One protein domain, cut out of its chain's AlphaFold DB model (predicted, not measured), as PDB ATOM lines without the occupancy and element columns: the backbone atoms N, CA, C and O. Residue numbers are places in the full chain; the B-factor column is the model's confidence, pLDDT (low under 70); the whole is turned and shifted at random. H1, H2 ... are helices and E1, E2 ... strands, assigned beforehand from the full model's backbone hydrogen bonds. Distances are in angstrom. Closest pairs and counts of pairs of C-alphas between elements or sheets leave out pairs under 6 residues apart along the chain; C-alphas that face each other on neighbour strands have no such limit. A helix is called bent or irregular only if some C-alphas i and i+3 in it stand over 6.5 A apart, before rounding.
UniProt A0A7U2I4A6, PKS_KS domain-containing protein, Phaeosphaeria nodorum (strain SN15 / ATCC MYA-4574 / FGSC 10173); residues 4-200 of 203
ATOM      1  N   LEU A   4     233.665 198.072 192.468       34.41
ATOM      2  CA  LEU A   4     234.109 197.074 191.495       34.41
ATOM      3  C   LEU A   4     233.467 195.690 191.699       34.41
ATOM      4  O   LEU A   4     233.086 195.061 190.719       34.41
ATOM      5  N   THR A   5     233.254 195.244 192.943       35.31
ATOM      6  CA  THR A   5     232.719 193.889 193.214       35.31
ATOM      7  C   THR A   5     231.253 193.700 192.800       35.31
ATOM      8  O   THR A   5     230.885 192.626 192.332       35.31
ATOM      9  N   MET A   6     230.427 194.748 192.875       39.47
ATOM     10  CA  MET A   6     229.023 194.693 192.438       39.47
ATOM     11  C   MET A   6     228.900 194.767 190.904       39.47
ATOM     12  O   MET A   6     228.030 194.135 190.305       39.47
ATOM     13  N   ILE A   7     229.805 195.505 190.250       40.19
ATOM     14  CA  ILE A   7     229.853 195.648 188.787       40.19
ATOM     15  C   ILE A   7     230.380 194.367 188.122       40.19
ATOM     16  O   ILE A   7     229.850 193.963 187.086       40.19
ATOM     17  N   GLU A   8     231.357 193.676 188.716       35.25
ATOM     18  CA  GLU A   8     231.899 192.420 188.171       35.25
ATOM     19  C   GLU A   8     230.852 191.297 188.095       35.25
ATOM     20  O   GLU A   8     230.798 190.590 187.087       35.25
ATOM     21  N   GLN A   9     229.948 191.189 189.077       39.12
ATOM     22  CA  GLN A   9     228.836 190.227 189.030       39.12
ATOM     23  C   GLN A   9     227.785 190.570 187.952       39.12
ATOM     24  O   GLN A   9     227.143 189.675 187.403       39.12
ATOM     25  N   LEU A  10     227.640 191.849 187.587       36.69
ATOM     26  CA  LEU A  10     226.713 192.335 186.552       36.69
ATOM     27  C   LEU A  10     227.292 192.281 185.122       36.69
ATOM     28  O   LEU A  10     226.529 192.217 184.153       36.69
ATOM     29  N   CYS A  11     228.620 192.287 184.971       34.53
ATOM     30  CA  CYS A  11     229.328 192.292 183.681       34.53
ATOM     31  C   CYS A  11     229.370 190.931 182.960       34.53
ATOM     32  O   CYS A  11     229.704 190.886 181.773       34.53
ATOM     33  N   ALA A  12     229.016 189.823 183.622       34.12
ATOM     34  CA  ALA A  12     229.082 188.483 183.027       34.12
ATOM     35  C   ALA A  12     228.083 188.253 181.870       34.12
ATOM     36  O   ALA A  12     228.300 187.378 181.031       34.12
ATOM     37  N   SER A  13     227.023 189.057 181.757       36.47
ATOM     38  CA  SER A  13     226.046 188.970 180.664       36.47
ATOM     39  C   SER A  13     226.217 190.148 179.699       36.47
ATOM     40  O   SER A  13     225.744 191.261 179.934       36.47
ATOM     41  N   ARG A  14     226.943 189.905 178.607       31.12
ATOM     42  CA  ARG A  14     227.199 190.864 177.525       31.12
ATOM     43  C   ARG A  14     225.879 191.334 176.894       31.12
ATOM     44  O   ARG A  14     225.343 190.589 176.088       31.12
ATOM     45  N   GLN A  15     225.400 192.536 177.245       29.12
ATOM     46  CA  GLN A  15     224.573 193.475 176.445       29.12
ATOM     47  C   GLN A  15     223.731 194.390 177.358       29.12
ATOM     48  O   GLN A  15     222.520 194.238 177.409       29.12
ATOM     49  N   HIS A  16     224.308 195.374 178.061       39.97
ATOM     50  CA  HIS A  16     223.491 196.323 178.841       39.97
ATOM     51  C   HIS A  16     223.869 197.786 178.588       39.97
ATOM     52  O   HIS A  16     225.049 198.150 178.519       39.97
ATOM     53  N   ALA A  17     222.841 198.626 178.443       29.34
ATOM     54  CA  ALA A  17     222.961 200.075 178.464       29.34
ATOM     55  C   ALA A  17     222.940 200.558 179.925       29.34
ATOM     56  O   ALA A  17     222.175 200.077 180.757       29.34
ATOM     57  N   LEU A  18     223.833 201.482 180.240       40.88
ATOM     58  CA  LEU A  18     224.095 202.051 181.554       40.88
ATOM     59  C   LEU A  18     223.592 203.486 181.633       40.88
ATOM     60  O   LEU A  18     223.430 204.154 180.617       40.88
ATOM     61  N   LEU A  19     223.434 203.948 182.864       29.91
ATOM     62  CA  LEU A  19     223.122 205.295 183.267       29.91
ATOM     63  C   LEU A  19     224.233 205.930 184.135       29.91
ATOM     64  O   LEU A  19     224.496 205.493 185.255       29.91
ATOM     65  N   THR A  20     224.826 207.012 183.638       23.48
ATOM     66  CA  THR A  20     225.478 208.066 184.422       23.48
ATOM     67  C   THR A  20     224.392 209.055 184.865       23.48
ATOM     68  O   THR A  20     223.747 209.702 184.045       23.48
ATOM     69  N   VAL A  21     224.121 209.174 186.164       27.02
ATOM     70  CA  VAL A  21     223.110 210.125 186.666       27.02
ATOM     71  C   VAL A  21     223.786 211.419 187.109       27.02
ATOM     72  O   VAL A  21     224.544 211.396 188.079       27.02
ATOM     73  N   HIS A  22     223.447 212.538 186.465       23.33
ATOM     74  CA  HIS A  22     223.586 213.879 187.040       23.33
ATOM     75  C   HIS A  22     222.175 214.385 187.372       23.33
ATOM     76  O   HIS A  22     221.336 214.459 186.477       23.33
ATOM     77  N   VAL A  23     221.887 214.659 188.650       28.94
ATOM     78  CA  VAL A  23     220.585 215.184 189.093       28.94
ATOM     79  C   VAL A  23     220.760 216.643 189.492       28.94
ATOM     80  O   VAL A  23     221.424 216.913 190.487       28.94
ATOM     81  N   ASP A  24     220.112 217.549 188.766       22.97
ATOM     82  CA  ASP A  24     219.921 218.941 189.173       22.97
ATOM     83  C   ASP A  24     218.432 219.154 189.492       22.97
ATOM     84  O   ASP A  24     217.625 219.397 188.597       22.97
ATOM     85  N   CYS A  25     218.038 219.015 190.763       29.14
ATOM     86  CA  CYS A  25     216.675 219.321 191.215       29.14
ATOM     87  C   CYS A  25     216.629 220.753 191.768       29.14
ATOM     88  O   CYS A  25     217.038 220.992 192.905       29.14
ATOM     89  N   PHE A  26     216.122 221.706 190.984       25.75
ATOM     90  CA  PHE A  26     215.840 223.069 191.446       25.75
ATOM     91  C   PHE A  26     214.328 223.242 191.666       25.75
ATOM     92  O   PHE A  26     213.593 223.483 190.715       25.75
ATOM     93  N   GLY A  27     213.864 223.154 192.916       30.72
ATOM     94  CA  GLY A  27     212.471 223.446 193.270       30.72
ATOM     95  C   GLY A  27     212.255 223.551 194.781       30.72
ATOM     96  O   GLY A  27     212.516 222.606 195.519       30.72
ATOM     97  N   THR A  28     211.807 224.715 195.259       28.19
ATOM     98  CA  THR A  28     211.424 224.970 196.659       28.19
ATOM     99  C   THR A  28     209.922 224.708 196.872       28.19
ATOM    100  O   THR A  28     209.125 224.984 195.973       28.19
ATOM    101  N   PRO A  29     209.486 224.197 198.042       36.28
ATOM    102  CA  PRO A  29     208.095 223.793 198.249       36.28
ATOM    103  C   PRO A  29     207.234 224.959 198.750       36.28
ATOM    104  O   PRO A  29     207.553 225.509 199.797       36.28
ATOM    105  N   ASN A  30     206.144 225.307 198.047       29.22
ATOM    106  CA  ASN A  30     204.986 226.055 198.580       29.22
ATOM    107  C   ASN A  30     203.765 225.960 197.626       29.22
ATOM    108  O   ASN A  30     203.673 226.724 196.669       29.22
ATOM    109  N   GLY A  31     202.796 225.079 197.915       28.06
ATOM    110  CA  GLY A  31     201.468 225.055 197.262       28.06
ATOM    111  C   GLY A  31     201.171 223.821 196.395       28.06
ATOM    112  O   GLY A  31     202.076 223.059 196.076       28.06
ATOM    113  N   VAL A  32     199.882 223.606 196.072       36.75
ATOM    114  CA  VAL A  32     199.332 222.444 195.331       36.75
ATOM    115  C   VAL A  32     200.208 222.107 194.119       36.75
ATOM    116  O   VAL A  32     200.251 222.862 193.152       36.75
ATOM    117  N   TYR A  33     200.937 220.994 194.201       42.50
ATOM    118  CA  TYR A  33     202.036 220.699 193.287       42.50
ATOM    119  C   TYR A  33     201.571 219.777 192.152       42.50
ATOM    120  O   TYR A  33     201.240 218.615 192.383       42.50
ATOM    121  N   LEU A  34     201.556 220.311 190.928       41.12
ATOM    122  CA  LEU A  34     201.831 219.549 189.710       41.12
ATOM    123  C   LEU A  34     203.359 219.550 189.578       41.12
ATOM    124  O   LEU A  34     203.915 220.597 189.248       41.12
ATOM    125  N   PRO A  35     204.063 218.461 189.912       48.53
ATOM    126  CA  PRO A  35     205.514 218.484 189.941       48.53
ATOM    127  C   PRO A  35     206.081 218.657 188.534       48.53
ATOM    128  O   PRO A  35     206.033 217.743 187.714       48.53
ATOM    129  N   THR A  36     206.634 219.834 188.255       50.62
ATOM    130  CA  THR A  36     207.370 220.141 187.021       50.62
ATOM    131  C   THR A  36     208.877 220.016 187.237       50.62
ATOM    132  O   THR A  36     209.645 220.768 186.641       50.62
ATOM    133  N   ASP A  37     209.309 219.124 188.132       61.91
ATOM    134  CA  ASP A  37     210.724 218.948 188.446       61.91
ATOM    135  C   ASP A  37     211.468 218.391 187.225       61.91
ATOM    136  O   ASP A  37     211.172 217.266 186.795       61.91
ATOM    137  N   PRO A  38     212.431 219.135 186.652       69.69
ATOM    138  CA  PRO A  38     213.272 218.601 185.599       69.69
ATOM    139  C   PRO A  38     214.137 217.475 186.176       69.69
ATOM    140  O   PRO A  38     214.768 217.614 187.221       69.69
ATOM    141  N   ALA A  39     214.177 216.347 185.476       77.19
ATOM    142  CA  ALA A  39     215.070 215.239 185.776       77.19
ATOM    143  C   ALA A  39     215.716 214.767 184.475       77.19
ATOM    144  O   ALA A  39     215.069 214.732 183.426       77.19
ATOM    145  N   ALA A  40     216.991 214.397 184.541       82.81
ATOM    146  CA  ALA A  40     217.729 213.881 183.403       82.81
ATOM    147  C   ALA A  40     218.608 212.708 183.828       82.81
ATOM    148  O   ALA A  40     219.067 212.612 184.964       82.81
ATOM    149  N   LEU A  41     218.819 211.805 182.880       81.81
ATOM    150  CA  LEU A  41     219.549 210.563 183.038       81.81
ATOM    151  C   LEU A  41     220.482 210.444 181.822       81.81
ATOM    152  O   LEU A  41     219.997 210.438 180.692       81.81
ATOM    153  N   TYR A  42     221.802 210.382 182.019       88.81
ATOM    154  CA  TYR A  42     222.756 210.266 180.912       88.81
ATOM    155  C   TYR A  42     223.078 208.798 180.637       88.81
ATOM    156  O   TYR A  42     223.695 208.130 181.458       88.81
ATOM    157  N   LEU A  43     222.668 208.268 179.487       89.50
ATOM    158  CA  LEU A  43     222.849 206.849 179.178       89.50
ATOM    159  C   LEU A  43     224.090 206.595 178.314       89.50
ATOM    160  O   LEU A  43     224.328 207.287 177.327       89.50
ATOM    161  N   LYS A  44     224.839 205.540 178.637       88.81
ATOM    162  CA  LYS A  44     226.017 205.070 177.897       88.81
ATOM    163  C   LYS A  44     226.056 203.548 177.888       88.81
ATOM    164  O   LYS A  44     225.577 202.930 178.821       88.81
ATOM    165  N   ARG A  45     226.622 202.880 176.882       91.62
ATOM    166  CA  ARG A  45     226.827 201.417 176.991       91.62
ATOM    167  C   ARG A  45     227.757 201.112 178.167       91.62
ATOM    168  O   ARG A  45     228.773 201.788 178.313       91.62
ATOM    169  N   LEU A  46     227.456 200.072 178.953       87.81
ATOM    170  CA  LEU A  46     228.270 199.698 180.121       87.81
ATOM    171  C   LEU A  46     229.745 199.486 179.744       87.81
ATOM    172  O   LEU A  46     230.631 199.968 180.438       87.81
ATOM    173  N   SER A  47     230.009 198.847 178.602       90.56
ATOM    174  CA  SER A  47     231.373 198.636 178.107       90.56
ATOM    175  C   SER A  47     232.133 199.940 177.849       90.56
ATOM    176  O   SER A  47     233.324 200.007 178.128       90.56
ATOM    177  N   ASP A  48     231.463 200.977 177.337       94.12
ATOM    178  CA  ASP A  48     232.106 202.268 177.079       94.12
ATOM    179  C   ASP A  48     232.252 203.097 178.359       94.12
ATOM    180  O   ASP A  48     233.208 203.851 178.488       94.12
ATOM    181  N   ALA A  49     231.322 202.972 179.310       90.06
ATOM    182  CA  ALA A  49     231.443 203.608 180.623       90.06
ATOM    183  C   ALA A  49     232.646 203.054 181.394       90.06
ATOM    184  O   ALA A  49     233.461 203.818 181.898       90.06
ATOM    185  N   VAL A  50     232.811 201.727 181.398       91.81
ATOM    186  CA  VAL A  50     233.973 201.061 182.007       91.81
ATOM    187  C   VAL A  50     235.266 201.429 181.280       91.81
ATOM    188  O   VAL A  50     236.247 201.763 181.937       91.81
ATOM    189  N   ARG A  51     235.274 201.404 179.938       94.81
ATOM    190  CA  ARG A  51     236.452 201.780 179.135       94.81
ATOM    191  C   ARG A  51     236.914 203.207 179.426       94.81
ATOM    192  O   ARG A  51     238.113 203.434 179.535       94.81
ATOM    193  N   ASP A  52     235.975 204.143 179.529       94.62
ATOM    194  CA  ASP A  52     236.287 205.567 179.672       94.62
ATOM    195  C   ASP A  52     236.429 205.998 181.149       94.62
ATOM    196  O   ASP A  52     236.751 207.150 181.416       94.62
ATOM    197  N   GLY A  53     236.238 205.078 182.105       92.88
ATOM    198  CA  GLY A  53     236.383 205.350 183.540       92.88
ATOM    199  C   GLY A  53     235.243 206.173 184.149       92.88
ATOM    200  O   GLY A  53     235.455 206.871 185.139       92.88
ATOM    201  N   ASP A  54     234.042 206.107 183.569       91.88
ATOM    202  CA  ASP A  54     232.876 206.852 184.048       91.88
ATOM    203  C   ASP A  54     232.352 206.315 185.390       91.88
ATOM    204  O   ASP A  54     232.377 205.113 185.668       91.88
ATOM    205  N   SER A  55     231.773 207.207 186.203       91.25
ATOM    206  CA  SER A  55     231.062 206.816 187.424       91.25
ATOM    207  C   SER A  55     229.728 206.145 187.092       91.25
ATOM    208  O   SER A  55     228.787 206.775 186.598       91.25
ATOM    209  N   VAL A  56     229.648 204.851 187.392       89.06
ATOM    210  CA  VAL A  56     228.483 204.008 187.134       89.06
ATOM    211  C   VAL A  56     227.550 204.004 188.344       89.06
ATOM    212  O   VAL A  56     227.879 203.432 189.379       89.06
ATOM    213  N   ARG A  57     226.366 204.611 188.204       92.75
ATOM    214  CA  ARG A  57     225.362 204.693 189.286       92.75
ATOM    215  C   ARG A  57     224.380 203.512 189.271       92.75
ATOM    216  O   ARG A  57     223.890 203.093 190.310       92.75
ATOM    217  N   GLY A  58     224.092 202.953 188.093       88.31
ATOM    218  CA  GLY A  58     223.204 201.798 187.947       88.31
ATOM    219  C   GLY A  58     223.124 201.265 186.516       88.31
ATOM    220  O   GLY A  58     223.413 201.979 185.554       88.31
ATOM    221  N   VAL A  59     222.721 199.998 186.372       89.75
ATOM    222  CA  VAL A  59     222.637 199.287 185.084       89.75
ATOM    223  C   VAL A  59     221.176 199.049 184.704       89.75
ATOM    224  O   VAL A  59     220.446 198.391 185.444       89.75
ATOM    225  N   ILE A  60     220.759 199.504 183.519       91.38
ATOM    226  CA  ILE A  60     219.438 199.168 182.976       91.38
ATOM    227  C   ILE A  60     219.549 197.825 182.258       91.38
ATOM    228  O   ILE A  60     220.122 197.705 181.174       91.38
ATOM    229  N   ARG A  61     218.998 196.792 182.892       92.19
ATOM    230  CA  ARG A  61     219.045 195.411 182.395       92.19
ATOM    231  C   ARG A  61     218.095 195.173 181.226       92.19
ATOM    232  O   ARG A  61     218.423 194.425 180.314       92.19
ATOM    233  N   SER A  62     216.922 195.798 181.257       92.75
ATOM    234  CA  SER A  62     215.904 195.721 180.209       92.75
ATOM    235  C   SER A  62     214.874 196.833 180.411       92.75
ATOM    236  O   SER A  62     214.733 197.365 181.513       92.75
ATOM    237  N   SER A  63     214.157 197.174 179.348       93.81
ATOM    238  CA  SER A  63     212.971 198.024 179.380       93.81
ATOM    239  C   SER A  63     211.967 197.511 178.350       93.81
ATOM    240  O   SER A  63     212.346 196.922 177.332       93.81
ATOM    241  N   ALA A  64     210.682 197.716 178.618       93.31
ATOM    242  CA  ALA A  64     209.610 197.368 177.700       93.31
ATOM    243  C   ALA A  64     208.444 198.346 177.840       93.31
ATOM    244  O   ALA A  64     208.266 198.992 178.872       93.31
ATOM    245  N   THR A  65     207.637 198.423 176.791       96.12
ATOM    246  CA  THR A  65     206.381 199.170 176.760       96.12
ATOM    247  C   THR A  65     205.314 198.306 176.097       96.12
ATOM    248  O   THR A  65     205.617 197.449 175.265       96.12
ATOM    249  N   ASN A  66     204.055 198.502 176.477       94.94
ATOM    250  CA  ASN A  66     202.909 197.892 175.810       94.94
ATOM    251  C   ASN A  66     201.669 198.791 175.941       94.94
ATOM    252  O   ASN A  66     201.767 199.960 176.315       94.94
ATOM    253  N   ASN A  67     200.500 198.254 175.594       92.44
ATOM    254  CA  ASN A  67     199.220 198.928 175.738       92.44
ATOM    255  C   ASN A  67     198.165 197.934 176.240       92.44
ATOM    256  O   ASN A  67     198.199 196.762 175.866       92.44
ATOM    257  N   ASN A  68     197.214 198.407 177.053       89.06
ATOM    258  CA  ASN A  68     196.128 197.573 177.587       89.06
ATOM    259  C   ASN A  68     195.157 197.082 176.497       89.06
ATOM    260  O   ASN A  68     194.389 196.153 176.732       89.06
ATOM    261  N   GLY A  69     195.180 197.692 175.308       87.62
ATOM    262  CA  GLY A  69     194.248 197.384 174.235       87.62
ATOM    263  C   GLY A  69     192.818 197.771 174.606       87.62
ATOM    264  O   GLY A  69     192.571 198.754 175.307       87.62
ATOM    265  N   LYS A  70     191.845 197.007 174.105       83.06
ATOM    266  CA  LYS A  70     190.426 197.267 174.362       83.06
ATOM    267  C   LYS A  70     190.021 196.716 175.732       83.06
ATOM    268  O   LYS A  70     189.857 195.509 175.878       83.06
ATOM    269  N   SER A  71     189.763 197.601 176.692       71.12
ATOM    270  CA  SER A  71     189.110 197.246 177.958       71.12
ATOM    271  C   SER A  71     187.614 196.989 177.710       71.12
ATOM    272  O   SER A  71     186.904 197.932 177.354       71.12
ATOM    273  N   PRO A  72     187.093 195.754 177.865       57.53
ATOM    274  CA  PRO A  72     185.774 195.400 177.330       57.53
ATOM    275  C   PRO A  72     184.567 196.067 178.009       57.53
ATOM    276  O   PRO A  72     183.476 195.988 177.453       57.53
ATOM    277  N   ALA A  73     184.719 196.701 179.182       56.56
ATOM    278  CA  ALA A  73     183.555 197.064 180.002       56.56
ATOM    279  C   ALA A  73     183.650 198.345 180.864       56.56
ATOM    280  O   ALA A  73     182.675 198.665 181.534       56.56
ATOM    281  N   VAL A  74     184.778 199.075 180.902       67.62
ATOM    282  CA  VAL A  74     185.016 200.045 182.006       67.62
ATOM    283  C   VAL A  74     185.633 201.394 181.595       67.62
ATOM    284  O   VAL A  74     185.956 202.215 182.449       67.62
ATOM    285  N   GLY A  75     185.752 201.660 180.290       79.19
ATOM    286  CA  GLY A  75     186.278 202.921 179.753       79.19
ATOM    287  C   GLY A  75     187.787 202.917 179.473       79.19
ATOM    288  O   GLY A  75     188.513 201.997 179.848       79.19
ATOM    289  N   ILE A  76     188.255 203.953 178.769       83.88
ATOM    290  CA  ILE A  76     189.636 204.062 178.254       83.88
ATOM    291  C   ILE A  76     190.687 204.301 179.350       83.88
ATOM    292  O   ILE A  76     191.853 203.971 179.168       83.88
ATOM    293  N   THR A  77     190.282 204.851 180.495       85.38
ATOM    294  CA  THR A  77     191.172 205.173 181.621       85.38
ATOM    295  C   THR A  77     191.298 204.035 182.634       85.38
ATOM    296  O   THR A  77     192.016 204.173 183.623       85.38
ATOM    297  N   TYR A  78     190.606 202.914 182.419       87.75
ATOM    298  CA  TYR A  78     190.648 201.791 183.345       87.75
ATOM    299  C   TYR A  78     192.011 201.076 183.285       87.75
ATOM    300  O   TYR A  78     192.464 200.725 182.188       87.75
ATOM    301  N   PRO A  79     192.672 200.831 184.431       86.44
ATOM    302  CA  PRO A  79     193.961 200.150 184.452       86.44
ATOM    303  C   PRO A  79     193.813 198.673 184.054       86.44
ATOM    304  O   PRO A  79     192.932 197.969 184.539       86.44
ATOM    305  N   GLY A  80     194.679 198.188 183.159       89.31
ATOM    306  CA  GLY A  80     194.651 196.808 182.665       89.31
ATOM    307  C   GLY A  80     195.605 195.890 183.426       89.31
ATOM    308  O   GLY A  80     196.819 196.063 183.343       89.31
ATOM    309  N   PHE A  81     195.063 194.890 184.123       92.56
ATOM    310  CA  PHE A  81     195.852 193.923 184.896       92.56
ATOM    311  C   PHE A  81     196.805 193.117 184.008       92.56
ATOM    312  O   PHE A  81     198.017 193.126 184.220       92.56
ATOM    313  N   ASP A  82     196.271 192.486 182.957       93.69
ATOM    314  CA  ASP A  82     197.071 191.678 182.034       93.69
ATOM    315  C   ASP A  82     198.129 192.518 181.313       93.69
ATOM    316  O   ASP A  82     199.238 192.045 181.085       93.69
ATOM    317  N   GLY A  83     197.820 193.781 180.995       94.06
ATOM    318  CA  GLY A  83     198.780 194.712 180.404       94.06
ATOM    319  C   GLY A  83     200.003 194.907 181.300       94.06
ATOM    320  O   GLY A  83     201.134 194.712 180.848       94.06
ATOM    321  N   GLN A  84     199.782 195.196 182.583       95.50
ATOM    322  CA  GLN A  84     200.851 195.364 183.570       95.50
ATOM    323  C   GLN A  84     201.634 194.064 183.801       95.50
ATOM    324  O   GLN A  84     202.865 194.057 183.712       95.50
ATOM    325  N   ARG A  85     200.940 192.938 184.016       95.62
ATOM    326  CA  ARG A  85     201.582 191.627 184.209       95.62
ATOM    327  C   ARG A  85     202.458 191.255 183.009       95.62
ATOM    328  O   ARG A  85     203.611 190.862 183.175       95.62
ATOM    329  N   ASN A  86     201.938 191.422 181.791       96.12
ATOM    330  CA  ASN A  86     202.632 191.029 180.566       96.12
ATOM    331  C   ASN A  86     203.865 191.899 180.290       96.12
ATOM    332  O   ASN A  86     204.893 191.355 179.888       96.12
ATOM    333  N   VAL A  87     203.805 193.224 180.508       96.69
ATOM    334  CA  VAL A  87     204.987 194.086 180.299       96.69
ATOM    335  C   VAL A  87     206.089 193.771 181.307       96.69
ATOM    336  O   VAL A  87     207.257 193.700 180.922       96.69
ATOM    337  N   MET A  88     205.736 193.495 182.567       96.50
ATOM    338  CA  MET A  88     206.704 193.088 183.587       96.50
ATOM    339  C   MET A  88     207.329 191.732 183.249       96.50
ATOM    340  O   MET A  88     208.551 191.644 183.127       96.50
ATOM    341  N   ALA A  89     206.519 190.699 182.992       95.38
ATOM    342  CA  ALA A  89     207.013 189.369 182.629       95.38
ATOM    343  C   ALA A  89     207.903 189.401 181.372       95.38
ATOM    344  O   ALA A  89     208.971 188.788 181.346       95.38
ATOM    345  N   HIS A  90     207.512 190.169 180.349       94.50
ATOM    346  CA  HIS A  90     208.322 190.357 179.146       94.50
ATOM    347  C   HIS A  90     209.666 191.034 179.451       94.50
ATOM    348  O   HIS A  90     210.696 190.621 178.916       94.50
ATOM    349  N   THR A  91     209.673 192.041 180.330       94.94
ATOM    350  CA  THR A  91     210.893 192.761 180.727       94.94
ATOM    351  C   THR A  91     211.893 191.835 181.419       94.94
ATOM    352  O   THR A  91     213.071 191.863 181.052       94.94
ATOM    353  N   TYR A  92     211.435 190.988 182.352       93.00
ATOM    354  CA  TYR A  92     212.276 189.981 183.021       93.00
ATOM    355  C   TYR A  92     212.765 188.895 182.064       93.00
ATOM    356  O   TYR A  92     213.951 188.574 182.042       93.00
ATOM    357  N   ASN A  93     211.887 188.378 181.202       93.50
ATOM    358  CA  ASN A  93     212.285 187.381 180.210       93.50
ATOM    359  C   ASN A  93     213.374 187.923 179.267       93.50
ATOM    360  O   ASN A  93     214.334 187.227 178.953       93.50
ATOM    361  N   ARG A  94     213.260 189.189 178.846       91.25
ATOM    362  CA  ARG A  94     214.256 189.847 177.991       91.25
ATOM    363  C   ARG A  94     215.575 190.138 178.721       91.25
ATOM    364  O   ARG A  94     216.616 190.148 178.073       91.25
ATOM    365  N   SER A  95     215.550 190.382 180.034       89.31
ATOM    366  CA  SER A  95     216.767 190.630 180.826       89.31
ATOM    367  C   SER A  95     217.503 189.355 181.247       89.31
ATOM    368  O   SER A  95     218.660 189.442 181.675       89.31
ATOM    369  N   GLY A  96     216.838 188.196 181.165       90.19
ATOM    370  CA  GLY A  96     217.338 186.924 181.691       90.19
ATOM    371  C   GLY A  96     217.444 186.901 183.220       90.19
ATOM    372  O   GLY A  96     218.203 186.100 183.759       90.19
ATOM    373  N   LEU A  97     216.751 187.808 183.915       88.12
ATOM    374  CA  LEU A  97     216.722 187.862 185.375       88.12
ATOM    375  C   LEU A  97     215.610 186.981 185.929       88.12
ATOM    376  O   LEU A  97     214.516 186.939 185.367       88.12
ATOM    377  N   ASP A  98     215.868 186.358 187.075       87.62
ATOM    378  CA  ASP A  98     214.828 185.701 187.857       87.62
ATOM    379  C   ASP A  98     213.989 186.761 188.602       87.62
ATOM    380  O   ASP A  98     214.537 187.487 189.438       87.62
ATOM    381  N   PRO A  99     212.670 186.870 188.334       88.38
ATOM    382  CA  PRO A  99     211.792 187.772 189.070       88.38
ATOM    383  C   PRO A  99     211.791 187.537 190.580       88.38
ATOM    384  O   PRO A  99     211.583 188.494 191.328       88.38
ATOM    385  N   MET A 100     212.043 186.306 191.037       86.12
ATOM    386  CA  MET A 100     212.007 185.955 192.460       86.12
ATOM    387  C   MET A 100     213.117 186.639 193.258       86.12
ATOM    388  O   MET A 100     212.916 186.929 194.433       86.12
ATOM    389  N   LEU A 101     214.237 186.995 192.620       86.31
ATOM    390  CA  LEU A 101     215.356 187.708 193.252       86.31
ATOM    391  C   LEU A 101     215.109 189.223 193.380       86.31
ATOM    392  O   LEU A 101     216.001 189.984 193.749       86.31
ATOM    393  N   THR A 102     213.906 189.699 193.059       90.38
ATOM    394  CA  THR A 102     213.570 191.122 193.168       90.38
ATOM    395  C   THR A 102     213.283 191.494 194.617       90.38
ATOM    396  O   THR A 102     212.203 191.217 195.124       90.38
ATOM    397  N   GLY A 103     214.224 192.160 195.288       88.88
ATOM    398  CA  GLY A 103     214.031 192.605 196.675       88.88
ATOM    399  C   GLY A 103     213.125 193.834 196.830       88.88
ATOM    400  O   GLY A 103     212.523 194.021 197.885       88.88
ATOM    401  N   TYR A 104     213.010 194.672 195.794       94.06
ATOM    402  CA  TYR A 104     212.225 195.907 195.822       94.06
ATOM    403  C   TYR A 104     211.608 196.225 194.455       94.06
ATOM    404  O   TYR A 104     212.292 196.134 193.435       94.06
ATOM    405  N   PHE A 105     210.350 196.670 194.446       95.06
ATOM    406  CA  PHE A 105     209.665 197.183 193.265       95.06
ATOM    407  C   PHE A 105     209.126 198.601 193.502       95.06
ATOM    408  O   PHE A 105     208.367 198.863 194.435       95.06
ATOM    409  N   GLU A 106     209.510 199.526 192.625       96.00
ATOM    410  CA  GLU A 106     208.996 200.894 192.621       96.00
ATOM    411  C   GLU A 106     207.724 200.955 191.766       96.00
ATOM    412  O   GLU A 106     207.781 200.945 190.536       96.00
ATOM    413  N   CYS A 107     206.573 201.000 192.432       95.00
ATOM    414  CA  CYS A 107     205.261 201.067 191.809       95.00
ATOM    415  C   CYS A 107     205.015 202.416 191.120       95.00
ATOM    416  O   CYS A 107     205.555 203.464 191.493       95.00
ATOM    417  N   HIS A 108     204.086 202.411 190.166       92.31
ATOM    418  CA  HIS A 108     203.421 203.615 189.702       92.31
ATOM    419  C   HIS A 108     202.694 204.305 190.863       92.31
ATOM    420  O   HIS A 108     202.896 205.508 191.033       92.31
ATOM    421  N   GLY A 109     201.919 203.568 191.670       87.50
ATOM    422  CA  GLY A 109     201.441 203.973 192.996       87.50
ATOM    423  C   GLY A 109     200.794 205.355 193.036       87.50
ATOM    424  O   GLY A 109     201.316 206.277 193.665       87.50
ATOM    425  N   THR A 110     199.675 205.519 192.329       84.25
ATOM    426  CA  THR A 110     198.954 206.800 192.236       84.25
ATOM    427  C   THR A 110     198.013 207.062 193.405       84.25
ATOM    428  O   THR A 110     197.446 208.151 193.480       84.25
ATOM    429  N   GLY A 111     197.845 206.106 194.321       84.19
ATOM    430  CA  GLY A 111     196.951 206.255 195.468       84.19
ATOM    431  C   GLY A 111     195.488 205.997 195.108       84.19
ATOM    432  O   GLY A 111     194.588 206.454 195.813       84.19
ATOM    433  N   THR A 112     195.213 205.327 193.984       82.31
ATOM    434  CA  THR A 112     193.839 205.160 193.495       82.31
ATOM    435  C   THR A 112     193.197 203.897 194.061       82.31
ATOM    436  O   THR A 112     193.793 202.823 194.109       82.31
ATOM    437  N   ALA A 113     191.915 203.990 194.430       80.44
ATOM    438  CA  ALA A 113     191.187 202.894 195.076       80.44
ATOM    439  C   ALA A 113     191.004 201.630 194.208       80.44
ATOM    440  O   ALA A 113     190.620 200.583 194.739       80.44
ATOM    441  N   ILE A 114     191.214 201.746 192.891       86.38
ATOM    442  CA  ILE A 114     191.125 200.655 191.906       86.38
ATOM    443  C   ILE A 114     192.508 200.314 191.343       86.38
ATOM    444  O   ILE A 114     192.820 199.135 191.209       86.38
ATOM    445  N   GLY A 115     193.325 201.322 191.016       87.56
ATOM    446  CA  GLY A 115     194.621 201.109 190.381       87.56
ATOM    447  C   GLY A 115     195.621 200.429 191.303       87.56
ATOM    448  O   GLY A 115     196.210 199.441 190.885       87.56
ATOM    449  N   ASP A 116     195.752 200.879 192.555       91.12
ATOM    450  CA  ASP A 116     196.772 200.334 193.459       91.12
ATOM    451  C   ASP A 116     196.559 198.834 193.753       91.12
ATOM    452  O   ASP A 116     197.522 198.075 193.641       91.12
ATOM    453  N   PRO A 117     195.332 198.342 194.053       91.94
ATOM    454  CA  PRO A 117     195.112 196.903 194.207       91.94
ATOM    455  C   PRO A 117     195.459 196.087 192.968       91.94
ATOM    456  O   PRO A 117     196.031 195.006 193.077       91.94
ATOM    457  N   LEU A 118     195.123 196.606 191.790       92.81
ATOM    458  CA  LEU A 118     195.344 195.922 190.523       92.81
ATOM    459  C   LEU A 118     196.830 195.907 190.136       92.81
ATOM    460  O   LEU A 118     197.320 194.892 189.643       92.81
ATOM    461  N   GLU A 119     197.550 196.993 190.407       94.25
ATOM    462  CA  GLU A 119     198.996 197.086 190.211       94.25
ATOM    463  C   GLU A 119     199.751 196.120 191.123       94.25
ATOM    464  O   GLU A 119     200.542 195.310 190.641       94.25
ATOM    465  N   VAL A 120     199.481 196.149 192.430       94.44
ATOM    466  CA  VAL A 120     200.187 195.284 193.386       94.44
ATOM    467  C   VAL A 120     199.890 193.806 193.123       94.44
ATOM    468  O   VAL A 120     200.789 192.975 193.239       94.44
ATOM    469  N   HIS A 121     198.671 193.481 192.685       95.31
ATOM    470  CA  HIS A 121     198.346 192.135 192.225       95.31
ATOM    471  C   HIS A 121     199.222 191.725 191.033       95.31
ATOM    472  O   HIS A 121     199.835 190.663 191.065       95.31
ATOM    473  N   ALA A 122     199.333 192.576 190.006       95.44
ATOM    474  CA  ALA A 122     200.127 192.268 188.815       95.44
ATOM    475  C   ALA A 122     201.618 192.102 189.150       95.44
ATOM    476  O   ALA A 122     202.294 191.254 188.568       95.44
ATOM    477  N   VAL A 123     202.128 192.902 190.091       95.06
ATOM    478  CA  VAL A 123     203.503 192.800 190.598       95.06
ATOM    479  C   VAL A 123     203.710 191.467 191.315       95.06
ATOM    480  O   VAL A 123     204.676 190.759 191.023       95.06
ATOM    481  N   SER A 124     202.789 191.091 192.208       93.88
ATOM    482  CA  SER A 124     202.853 189.818 192.934       93.88
ATOM    483  C   SER A 124     202.817 188.613 191.987       93.88
ATOM    484  O   SER A 124     203.640 187.704 192.115       93.88
ATOM    485  N   ASP A 125     201.959 188.650 190.968       95.00
ATOM    486  CA  ASP A 125     201.848 187.603 189.946       95.00
ATOM    487  C   ASP A 125     203.172 187.326 189.217       95.00
ATOM    488  O   ASP A 125     203.446 186.191 188.831       95.00
ATOM    489  N   VAL A 126     204.009 188.350 189.022       93.75
ATOM    490  CA  VAL A 126     205.294 188.207 188.318       93.75
ATOM    491  C   VAL A 126     206.437 187.886 189.276       93.75
ATOM    492  O   VAL A 126     207.261 187.026 188.975       93.75
ATOM    493  N   MET A 127     206.512 188.576 190.414       89.38
ATOM    494  CA  MET A 127     207.709 188.611 191.269       89.38
ATOM    495  C   MET A 127     207.566 187.824 192.572       89.38
ATOM    496  O   MET A 127     208.550 187.634 193.283       89.38
ATOM    497  N   ASN A 128     206.363 187.342 192.883       85.19
ATOM    498  CA  ASN A 128     206.077 186.647 194.133       85.19
ATOM    499  C   ASN A 128     205.430 185.264 193.938       85.19
ATOM    500  O   ASN A 128     205.315 184.514 194.903       85.19
ATOM    501  N   ALA A 129     205.068 184.867 192.712       80.00
ATOM    502  CA  ALA A 129     204.359 183.610 192.437       80.00
ATOM    503  C   ALA A 129     205.018 182.335 193.013       80.00
ATOM    504  O   ALA A 129     204.330 181.336 193.220       80.00
ATOM    505  N   LYS A 130     206.334 182.346 193.269       81.38
ATOM    506  CA  LYS A 130     207.079 181.230 193.884       81.38
ATOM    507  C   LYS A 130     207.882 181.631 195.127       81.38
ATOM    508  O   LYS A 130     208.692 180.839 195.598       81.38
ATOM    509  N   ARG A 131     207.680 182.844 195.645       82.12
ATOM    510  CA  ARG A 131     208.433 183.378 196.783       82.12
ATOM    511  C   ARG A 131     207.963 182.721 198.082       82.12
ATOM    512  O   ARG A 131     206.762 182.593 198.338       82.12
ATOM    513  N   THR A 132     208.911 182.284 198.897       82.06
ATOM    514  CA  THR A 132     208.680 181.554 200.147       82.06
ATOM    515  C   THR A 132     208.862 182.456 201.370       82.06
ATOM    516  O   THR A 132     209.212 183.628 201.262       82.06
ATOM    517  N   GLU A 133     208.611 181.922 202.568       79.19
ATOM    518  CA  GLU A 133     208.902 182.636 203.824       79.19
ATOM    519  C   GLU A 133     210.387 182.918 204.022       79.19
ATOM    520  O   GLU A 133     210.735 183.940 204.606       79.19
ATOM    521  N   ILE A 134     211.241 182.029 203.514       79.25
ATOM    522  CA  ILE A 134     212.695 182.127 203.647       79.25
ATOM    523  C   ILE A 134     213.225 183.305 202.823       79.25
ATOM    524  O   ILE A 134     214.131 184.002 203.265       79.25
ATOM    525  N   ASP A 135     212.601 183.577 201.678       78.56
ATOM    526  CA  ASP A 135     212.990 184.662 200.771       78.56
ATOM    527  C   ASP A 135     212.579 186.053 201.294       78.56
ATOM    528  O   ASP A 135     212.984 187.079 200.746       78.56
ATOM    529  N   GLY A 136     211.747 186.115 202.339       84.12
ATOM    530  CA  GLY A 136     211.171 187.362 202.840       84.12
ATOM    531  C   GLY A 136     210.166 188.006 201.869       84.12
ATOM    532  O   GLY A 136     209.935 187.516 200.760       84.12
ATOM    533  N   PRO A 137     209.509 189.110 202.270       90.69
ATOM    534  CA  PRO A 137     208.501 189.748 201.433       90.69
ATOM    535  C   PRO A 137     209.126 190.493 200.249       90.69
ATOM    536  O   PRO A 137     210.246 190.998 200.338       90.69
ATOM    537  N   LEU A 138     208.362 190.637 199.168       91.00
ATOM    538  CA  LEU A 138     208.663 191.632 198.142       91.00
ATOM    539  C   LEU A 138     208.335 193.021 198.698       91.00
ATOM    540  O   LEU A 138     207.181 193.305 199.035       91.00
ATOM    541  N   TYR A 139     209.331 193.898 198.778       93.56
ATOM    542  CA  TYR A 139     209.087 195.276 199.182       93.56
ATOM    543  C   TYR A 139     208.570 196.102 198.008       93.56
ATOM    544  O   TYR A 139     209.112 196.044 196.907       93.56
ATOM    545  N   VAL A 140     207.542 196.909 198.254       94.06
ATOM    546  CA  VAL A 140     206.964 197.828 197.270       94.06
ATOM    547  C   VAL A 140     206.908 199.245 197.824       94.06
ATOM    548  O   VAL A 140     206.740 199.451 199.027       94.06
ATOM    549  N   GLY A 141     207.028 200.243 196.956       92.31
ATOM    550  CA  GLY A 141     206.887 201.648 197.334       92.31
ATOM    551  C   GLY A 141     206.636 202.544 196.129       92.31
ATOM    552  O   GLY A 141     206.717 202.095 194.992       92.31
ATOM    553  N   ALA A 142     206.330 203.818 196.375       91.06
ATOM    554  CA  ALA A 142     206.112 204.800 195.315       91.06
ATOM    555  C   ALA A 142     206.633 206.179 195.730       91.06
ATOM    556  O   ALA A 142     206.262 206.713 196.769       91.06
ATOM    557  N   VAL A 143     207.486 206.790 194.914       90.75
ATOM    558  CA  VAL A 143     208.085 208.116 195.137       90.75
ATOM    559  C   VAL A 143     207.022 209.214 195.178       90.75
ATOM    560  O   VAL A 143     207.215 210.244 195.823       90.75
ATOM    561  N   LYS A 144     205.859 208.965 194.561       86.88
ATOM    562  CA  LYS A 144     204.718 209.884 194.545       86.88
ATOM    563  C   LYS A 144     204.207 210.222 195.940       86.88
ATOM    564  O   LYS A 144     203.662 211.305 196.124       86.88
ATOM    565  N   THR A 145     204.444 209.363 196.938       84.31
ATOM    566  CA  THR A 145     204.104 209.689 198.329       84.31
ATOM    567  C   THR A 145     204.931 210.841 198.890       84.31
ATOM    568  O   THR A 145     204.497 211.493 199.829       84.31
ATOM    569  N   ASN A 146     206.114 211.103 198.333       86.50
ATOM    570  CA  ASN A 146     207.037 212.127 198.815       86.50
ATOM    571  C   ASN A 146     206.950 213.422 198.004       86.50
ATOM    572  O   ASN A 146     207.042 214.498 198.585       86.50
ATOM    573  N   ILE A 147     206.801 213.316 196.680       84.94
ATOM    574  CA  ILE A 147     206.919 214.467 195.766       84.94
ATOM    575  C   ILE A 147     205.660 214.728 194.928       84.94
ATOM    576  O   ILE A 147     205.648 215.646 194.118       84.94
ATOM    577  N   GLY A 148     204.596 213.941 195.103       82.19
ATOM    578  CA  GLY A 148     203.401 214.015 194.260       82.19
ATOM    579  C   GLY A 148     203.578 213.344 192.893       82.19
ATOM    580  O   GLY A 148     204.576 212.677 192.615       82.19
ATOM    581  N   HIS A 149     202.565 213.466 192.031       83.31
ATOM    582  CA  HIS A 149     202.572 212.836 190.711       83.31
ATOM    583  C   HIS A 149     203.146 213.773 189.644       83.31
ATOM    584  O   HIS A 149     202.406 214.515 189.012       83.31
ATOM    585  N   SER A 150     204.441 213.647 189.359       82.44
ATOM    586  CA  SER A 150     205.195 214.483 188.404       82.44
ATOM    587  C   SER A 150     204.894 214.241 186.923       82.44
ATOM    588  O   SER A 150     205.724 214.511 186.062       82.44
ATOM    589  N   GLU A 151     203.745 213.631 186.617       86.69
ATOM    590  CA  GLU A 151     203.317 213.259 185.262       86.69
ATOM    591  C   GLU A 151     204.466 212.688 184.410       86.69
ATOM    592  O   GLU A 151     204.968 211.601 184.720       86.69
ATOM    593  N   ALA A 152     204.922 213.438 183.400       83.38
ATOM    594  CA  ALA A 152     205.979 213.072 182.463       83.38
ATOM    595  C   ALA A 152     207.323 212.717 183.130       83.38
ATOM    596  O   ALA A 152     208.052 211.874 182.606       83.38
ATOM    597  N   THR A 153     207.651 213.299 184.287       85.94
ATOM    598  CA  THR A 153     208.919 213.028 184.988       85.94
ATOM    599  C   THR A 153     208.799 211.943 186.058       85.94
ATOM    600  O   THR A 153     209.816 211.487 186.581       85.94
ATOM    601  N   SER A 154     207.592 211.409 186.299       85.88
ATOM    602  CA  SER A 154     207.345 210.375 187.322       85.88
ATOM    603  C   SER A 154     208.231 209.137 187.154       85.88
ATOM    604  O   SER A 154     208.680 208.560 188.142       85.88
ATOM    605  N   GLY A 155     208.479 208.719 185.908       88.56
ATOM    606  CA  GLY A 155     209.338 207.570 185.618       88.56
ATOM    607  C   GLY A 155     210.805 207.827 185.971       88.56
ATOM    608  O   GLY A 155     211.471 206.947 186.511       88.56
ATOM    609  N   LEU A 156     211.303 209.044 185.735       90.88
ATOM    610  CA  LEU A 156     212.683 209.409 186.061       90.88
ATOM    611  C   LEU A 156     212.880 209.513 187.574       90.88
ATOM    612  O   LEU A 156     213.851 208.968 188.090       90.88
ATOM    613  N   SER A 157     211.936 210.123 188.297       89.44
ATOM    614  CA  SER A 157     211.976 210.187 189.764       89.44
ATOM    615  C   SER A 157     211.984 208.793 190.403       89.44
ATOM    616  O   SER A 157     212.736 208.552 191.347       89.44
ATOM    617  N   ALA A 158     211.198 207.857 189.857       92.06
ATOM    618  CA  ALA A 158     211.177 206.459 190.283       92.06
ATOM    619  C   ALA A 158     212.538 205.771 190.066       92.06
ATOM    620  O   ALA A 158     213.089 205.175 190.991       92.06
ATOM    621  N   VAL A 159     213.129 205.914 188.873       93.25
ATOM    622  CA  VAL A 159     214.455 205.349 188.562       93.25
ATOM    623  C   VAL A 159     215.540 205.933 189.470       93.25
ATOM    624  O   VAL A 159     216.348 205.183 190.017       93.25
ATOM    625  N   ILE A 160     215.542 207.251 189.685       92.25
ATOM    626  CA  ILE A 160     216.501 207.925 190.573       92.25
ATOM    627  C   ILE A 160     216.381 207.386 192.002       92.25
ATOM    628  O   ILE A 160     217.398 207.068 192.621       92.25
ATOM    629  N   LYS A 161     215.158 207.224 192.520       93.31
ATOM    630  CA  LYS A 161     214.931 206.639 193.847       93.31
ATOM    631  C   LYS A 161     215.485 205.216 193.942       93.31
ATOM    632  O   LYS A 161     216.174 204.915 194.912       93.31
ATOM    633  N   VAL A 162     215.237 204.360 192.949       94.44
ATOM    634  CA  VAL A 162     215.745 202.973 192.937       94.44
ATOM    635  C   VAL A 162     217.274 202.930 192.931       94.44
ATOM    636  O   VAL A 162     217.864 202.142 193.667       94.44
ATOM    637  N   ILE A 163     217.926 203.809 192.166       93.12
ATOM    638  CA  ILE A 163     219.392 203.931 192.162       93.12
ATOM    639  C   ILE A 163     219.904 204.322 193.550       93.12
ATOM    640  O   ILE A 163     220.807 203.679 194.077       93.12
ATOM    641  N   LEU A 164     219.287 205.322 194.185       93.38
ATOM    642  CA  LEU A 164     219.667 205.752 195.532       93.38
ATOM    643  C   LEU A 164     219.434 204.663 196.589       93.38
ATOM    644  O   LEU A 164     220.226 204.555 197.526       93.38
ATOM    645  N   ILE A 165     218.377 203.858 196.446       91.88
ATOM    646  CA  ILE A 165     218.115 202.694 197.303       91.88
ATOM    647  C   ILE A 165     219.248 201.674 197.161       91.88
ATOM    648  O   ILE A 165     219.806 201.256 198.175       91.88
ATOM    649  N   ALA A 166     219.621 201.322 195.924       89.50
ATOM    650  CA  ALA A 166     220.685 200.359 195.642       89.50
ATOM    651  C   ALA A 166     222.050 200.830 196.171       89.50
ATOM    652  O   ALA A 166     222.753 200.075 196.835       89.50
ATOM    653  N   GLU A 167     222.399 202.099 195.955       90.31
ATOM    654  CA  GLU A 167     223.660 202.685 196.431       90.31
ATOM    655  C   GLU A 167     223.783 202.718 197.950       90.31
ATOM    656  O   GLU A 167     224.877 202.576 198.496       90.31
ATOM    657  N   ARG A 168     222.662 202.943 198.637       92.38
ATOM    658  CA  ARG A 168     222.613 203.052 200.100       92.38
ATOM    659  C   ARG A 168     222.261 201.731 200.774       92.38
ATOM    660  O   ARG A 168     222.162 201.703 201.999       92.38
ATOM    661  N   ASN A 169     222.022 200.673 199.997       90.88
ATOM    662  CA  ASN A 169     221.469 199.401 200.454       90.88
ATOM    663  C   ASN A 169     220.278 199.574 201.422       90.88
ATOM    664  O   ASN A 169     220.174 198.888 202.436       90.88
ATOM    665  N   THR A 170     219.426 200.570 201.168       93.75
ATOM    666  CA  THR A 170     218.370 200.984 202.101       93.75
ATOM    667  C   THR A 170     217.118 201.366 201.333       93.75
ATOM    668  O   THR A 170     217.104 202.357 200.605       93.75
ATOM    669  N   ILE A 171     216.042 200.622 201.555       92.88
ATOM    670  CA  ILE A 171     214.701 200.940 201.083       92.88
ATOM    671  C   ILE A 171     214.130 202.039 201.979       92.88
ATOM    672  O   ILE A 171     214.053 201.887 203.198       92.88
ATOM    673  N   THR A 172     213.737 203.162 201.382       91.06
ATOM    674  CA  THR A 172     213.177 204.313 202.102       91.06
ATOM    675  C   THR A 172     211.749 204.043 202.571       91.06
ATOM    676  O   THR A 172     210.975 203.415 201.849       91.06
ATOM    677  N   SER A 173     211.357 204.596 203.722       89.06
ATOM    678  CA  SER A 173     209.964 204.557 204.183       89.06
ATOM    679  C   SER A 173     208.999 205.236 203.204       89.06
ATOM    680  O   SER A 173     209.303 206.299 202.660       89.06
ATOM    681  N   THR A 174     207.799 204.681 203.075       85.81
ATOM    682  CA  THR A 174     206.672 205.281 202.353       85.81
ATOM    683  C   THR A 174     206.038 206.372 203.211       85.81
ATOM    684  O   THR A 174     205.590 206.113 204.330       85.81
ATOM    685  N   PHE A 175     206.027 207.606 202.710       84.06
ATOM    686  CA  PHE A 175     205.524 208.760 203.454       84.06
ATOM    687  C   PHE A 175     203.992 208.737 203.557       84.06
ATOM    688  O   PHE A 175     203.303 208.353 202.616       84.06
ATOM    689  N   GLY A 176     203.450 209.165 204.701       78.38
ATOM    690  CA  GLY A 176     202.007 209.367 204.878       78.38
ATOM    691  C   GLY A 176     201.149 208.094 204.911       78.38
ATOM    692  O   GLY A 176     199.924 208.195 204.922       78.38
ATOM    693  N   LEU A 177     201.752 206.902 204.945       80.31
ATOM    694  CA  LEU A 177     201.008 205.647 205.024       80.31
ATOM    695  C   LEU A 177     200.594 205.337 206.471       80.31
ATOM    696  O   LEU A 177     201.384 204.807 207.251       80.31
ATOM    697  N   THR A 178     199.336 205.626 206.812       76.31
ATOM    698  CA  THR A 178     198.762 205.287 208.131       76.31
ATOM    699  C   THR A 178     198.061 203.930 208.123       76.31
ATOM    700  O   THR A 178     198.265 203.119 209.023       76.31
ATOM    701  N   TYR A 179     197.253 203.666 207.092       76.25
ATOM    702  CA  TYR A 179     196.519 202.413 206.927       76.25
ATOM    703  C   TYR A 179     196.734 201.886 205.507       76.25
ATOM    704  O   TYR A 179     196.411 202.596 204.551       76.25
ATOM    705  N   PRO A 180     197.276 200.670 205.337       84.00
ATOM    706  CA  PRO A 180     197.429 200.085 204.015       84.00
ATOM    707  C   PRO A 180     196.055 199.781 203.408       84.00
ATOM    708  O   PRO A 180     195.106 199.449 204.120       84.00
ATOM    709  N   ASN A 181     195.937 199.899 202.082       85.75
ATOM    710  CA  ASN A 181     194.674 199.665 201.383       85.75
ATOM    711  C   ASN A 181     194.189 198.220 201.643       85.75
ATOM    712  O   ASN A 181     194.906 197.280 201.289       85.75
ATOM    713  N   PRO A 182     192.992 198.014 202.230       88.69
ATOM    714  CA  PRO A 182     192.512 196.684 202.617       88.69
ATOM    715  C   PRO A 182     192.139 195.799 201.420       88.69
ATOM    716  O   PRO A 182     191.907 194.609 201.596       88.69
ATOM    717  N   LYS A 183     192.061 196.364 200.208       90.88
ATOM    718  CA  LYS A 183     191.814 195.606 198.973       90.88
ATOM    719  C   LYS A 183     193.069 194.925 198.418       90.88
ATOM    720  O   LYS A 183     192.956 194.172 197.459       90.88
ATOM    721  N   ILE A 184     194.243 195.223 198.972       91.00
ATOM    722  CA  ILE A 184     195.495 194.542 198.635       91.00
ATOM    723  C   ILE A 184     195.682 193.385 199.614       91.00
ATOM    724  O   ILE A 184     195.641 193.589 200.830       91.00
ATOM    725  N   ASP A 185     195.922 192.180 199.098       93.00
ATOM    726  CA  ASP A 185     196.213 191.011 199.930       93.00
ATOM    727  C   ASP A 185     197.686 190.995 200.367       93.00
ATOM    728  O   ASP A 185     198.494 190.192 199.912       93.00
ATOM    729  N   TRP A 186     198.057 191.907 201.271       90.56
ATOM    730  CA  TRP A 186     199.443 192.067 201.738       90.56
ATOM    731  C   TRP A 186     200.065 190.773 202.277       90.56
ATOM    732  O   TRP A 186     201.267 190.548 202.137       90.56
ATOM    733  N   LYS A 187     199.248 189.916 202.902       90.62
ATOM    734  CA  LYS A 187     199.709 188.662 203.505       90.62
ATOM    735  C   LYS A 187     199.796 187.541 202.476       90.62
ATOM    736  O   LYS A 187     200.848 186.911 202.386       90.62
ATOM    737  N   GLY A 188     198.734 187.296 201.707       90.56
ATOM    738  CA  GLY A 188     198.704 186.221 200.713       90.56
ATOM    739  C   GLY A 188     199.673 186.466 199.559       90.56
ATOM    740  O   GLY A 188     200.354 185.543 199.119       90.56
ATOM    741  N   TRP A 189     199.838 187.724 199.150       91.50
ATOM    742  CA  TRP A 189     200.804 188.130 198.127       91.50
ATOM    743  C   TRP A 189     202.204 188.408 198.665       91.50
ATOM    744  O   TRP A 189     203.050 188.837 197.888       91.50
ATOM    745  N   ARG A 190     202.452 188.202 199.968       91.00
ATOM    746  CA  ARG A 190     203.751 188.416 200.638       91.00
ATOM    747  C   ARG A 190     204.440 189.728 200.222       91.00
ATOM    748  O   ARG A 190     205.660 189.789 200.077       91.00
ATOM    749  N   VAL A 191     203.651 190.785 200.049       91.31
ATOM    750  CA  VAL A 191     204.128 192.124 199.692       91.31
ATOM    751  C   VAL A 191     204.150 193.001 200.932       91.31
ATOM    752  O   VAL A 191     203.241 192.966 201.764       91.31
ATOM    753  N   ASN A 192     205.190 193.816 201.066       92.56
ATOM    754  CA  ASN A 192     205.336 194.736 202.183       92.56
ATOM    755  C   ASN A 192     205.597 196.151 201.681       92.56
ATOM    756  O   ASN A 192     206.441 196.370 200.818       92.56
ATOM    757  N   VAL A 193     204.902 197.120 202.264       91.75
ATOM    758  CA  VAL A 193     205.193 198.536 202.061       91.75
ATOM    759  C   VAL A 193     205.922 199.067 203.302       91.75
ATOM    760  O   VAL A 193     205.350 199.075 204.398       91.75
ATOM    761  N   PRO A 194     207.196 199.481 203.185       90.62
ATOM    762  CA  PRO A 194     207.998 199.837 204.345       90.62
ATOM    763  C   PRO A 194     207.514 201.161 204.942       90.62
ATOM    764  O   PRO A 194     207.482 202.187 204.266       90.62
ATOM    765  N   THR A 195     207.175 201.162 206.232       89.00
ATOM    766  CA  THR A 195     206.844 202.377 207.010       89.00
ATOM    767  C   THR A 195     208.057 202.964 207.733       89.00
ATOM    768  O   THR A 195     207.999 204.060 208.284       89.00
ATOM    769  N   LYS A 196     209.179 202.243 207.714       91.06
ATOM    770  CA  LYS A 196     210.490 202.653 208.220       91.06
ATOM    771  C   LYS A 196     211.544 202.258 207.196       91.06
ATOM    772  O   LYS A 196     211.334 201.303 206.450       91.06
ATOM    773  N   SER A 197     212.663 202.971 207.172       92.75
ATOM    774  CA  SER A 197     213.789 202.580 206.327       92.75
ATOM    775  C   SER A 197     214.290 201.189 206.718       92.75
ATOM    776  O   SER A 197     214.467 200.914 207.905       92.75
ATOM    777  N   THR A 198     214.502 200.321 205.733       92.81
ATOM    778  CA  THR A 198     214.886 198.915 205.930       92.81
ATOM    779  C   THR A 198     215.973 198.530 204.926       92.81
ATOM    780  O   THR A 198     215.975 199.084 203.826       92.81
ATOM    781  N   PRO A 199     216.912 197.627 205.252       90.88
ATOM    782  CA  PRO A 199     217.874 197.136 204.269       90.88
ATOM    783  C   PRO A 199     217.178 196.424 203.102       90.88
ATOM    784  O   PRO A 199     216.075 195.892 203.264       90.88
ATOM    785  N   ILE A 200     217.826 196.411 201.934       84.44
ATOM    786  CA  ILE A 200     217.402 195.544 200.826       84.44
ATOM    787  C   ILE A 200     217.680 194.091 201.245       84.44
ATOM    788  O   ILE A 200     218.766 193.828 201.768       84.44
TER     789      ILE A 200
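What this domain is: This is residues 4 to 200 of the 203 residues of the protein "PKS_KS domain-containing protein" of Phaeosphaeria nodorum (strain SN15 / ATCC MYA-4574 / FGSC 10173) (UniProt A0A7U2I4A6). Two parts of unequal size meet at the long helix H6: a small three-stranded sheet with H2 on it, and a larger body round the short parallel pair E4 and E5, with H4 on one side of that pair and H3 beside H4. Long links and a tail make much of the rest. The 197 printed residues hold the order H1 E1 E2 H2 E3 H3 E4 H4 E5 H5 H6; the sheets run E2 E1 E3, antiparallel, and E4 E5, parallel. The class is mixed, helices and strands, with under half of the residues in named elements. The whole is compact, with a radius of gyration of the C-alphas of 17.6 A, and spans 52 by 45 by 37 A.

Where its parts are: The larger sheet holds E2, residues 42 to 45, E1, residues 17 to 20, and E3, residues 58 to 60. H2 is residues 46 to 52, and H1 residues 4 to 10, from C-alpha 4 at (234.109, 197.074, 191.495). E4 is residues 104 to 106 and E5 residues 138 to 141. H3, residues 81 to 95, is 21.6 A long; H4, residues 115 to 127, 18.1 A. H5 is residues 144 to 147. H6, residues 151 to 168, is 26.4 A long, ends at C-alpha 168 at (222.613, 203.052, 200.100), and is irregular: C-alphas 152 and 155 are 7.2 A apart.

How they stand to each other: E1 and E2 form a hairpin, with N 18 and O 44 at 2.7 A; E1 and E3 have N 60 and O 17 at 3.2 A. H2 is on this sheet, at a height over the sheet of 8.2 A, over E2. E2, H2 and E3 make a split strand-helix-strand unit, two strands running the same way with E1 between them, its crossover right-handed. H6 only grazes this sheet with residues 159 to 167; the closest C-alphas of E3 and H6, Gly 58 and Ile 163, are 6.1 A apart. H1 is not on the sheet. E4 and E5 have N 105 and O 139 at 2.8 A; with H4 they make a strand-helix-strand unit, parallel neighbours joined through a helix, its crossover right-handed. The closest C-alphas of E4 and H6, Glu 106 and Ala 158, are 6.4 A apart. H3 and H4 touch, Arg 85 and Ala 122 having the closest C-alphas at 4.9 A, at a shallow tilt of 34.9 degrees, only just short of steep, the same way. H5 and H6 are close but not clearly touching, the closest C-alphas, Lys 144 and Ser 154, 7.7 A apart. Every O i to N i+4 pair is within hydrogen-bond range in H2, H3 and H4; H6 has 12 of 14, H1 has 1 of 3 with 2 of 4 O i to N i+3 pairs, and H5 is too short for an O i to N i+4 pair.

The domain as a whole: The C-alphas farthest apart, those of Gly 53 and Ala 73, are 53.6 A apart. The printed part has no cut. The links E1 to E2 and E3 to H3 are long. After H6, residues 169 to 200 hold no named element; residues 191 to 192 pair with residues 138 to 139 of E5, parallel. pLDDT is under 70 in residues 4 to 38 and 72 to 74.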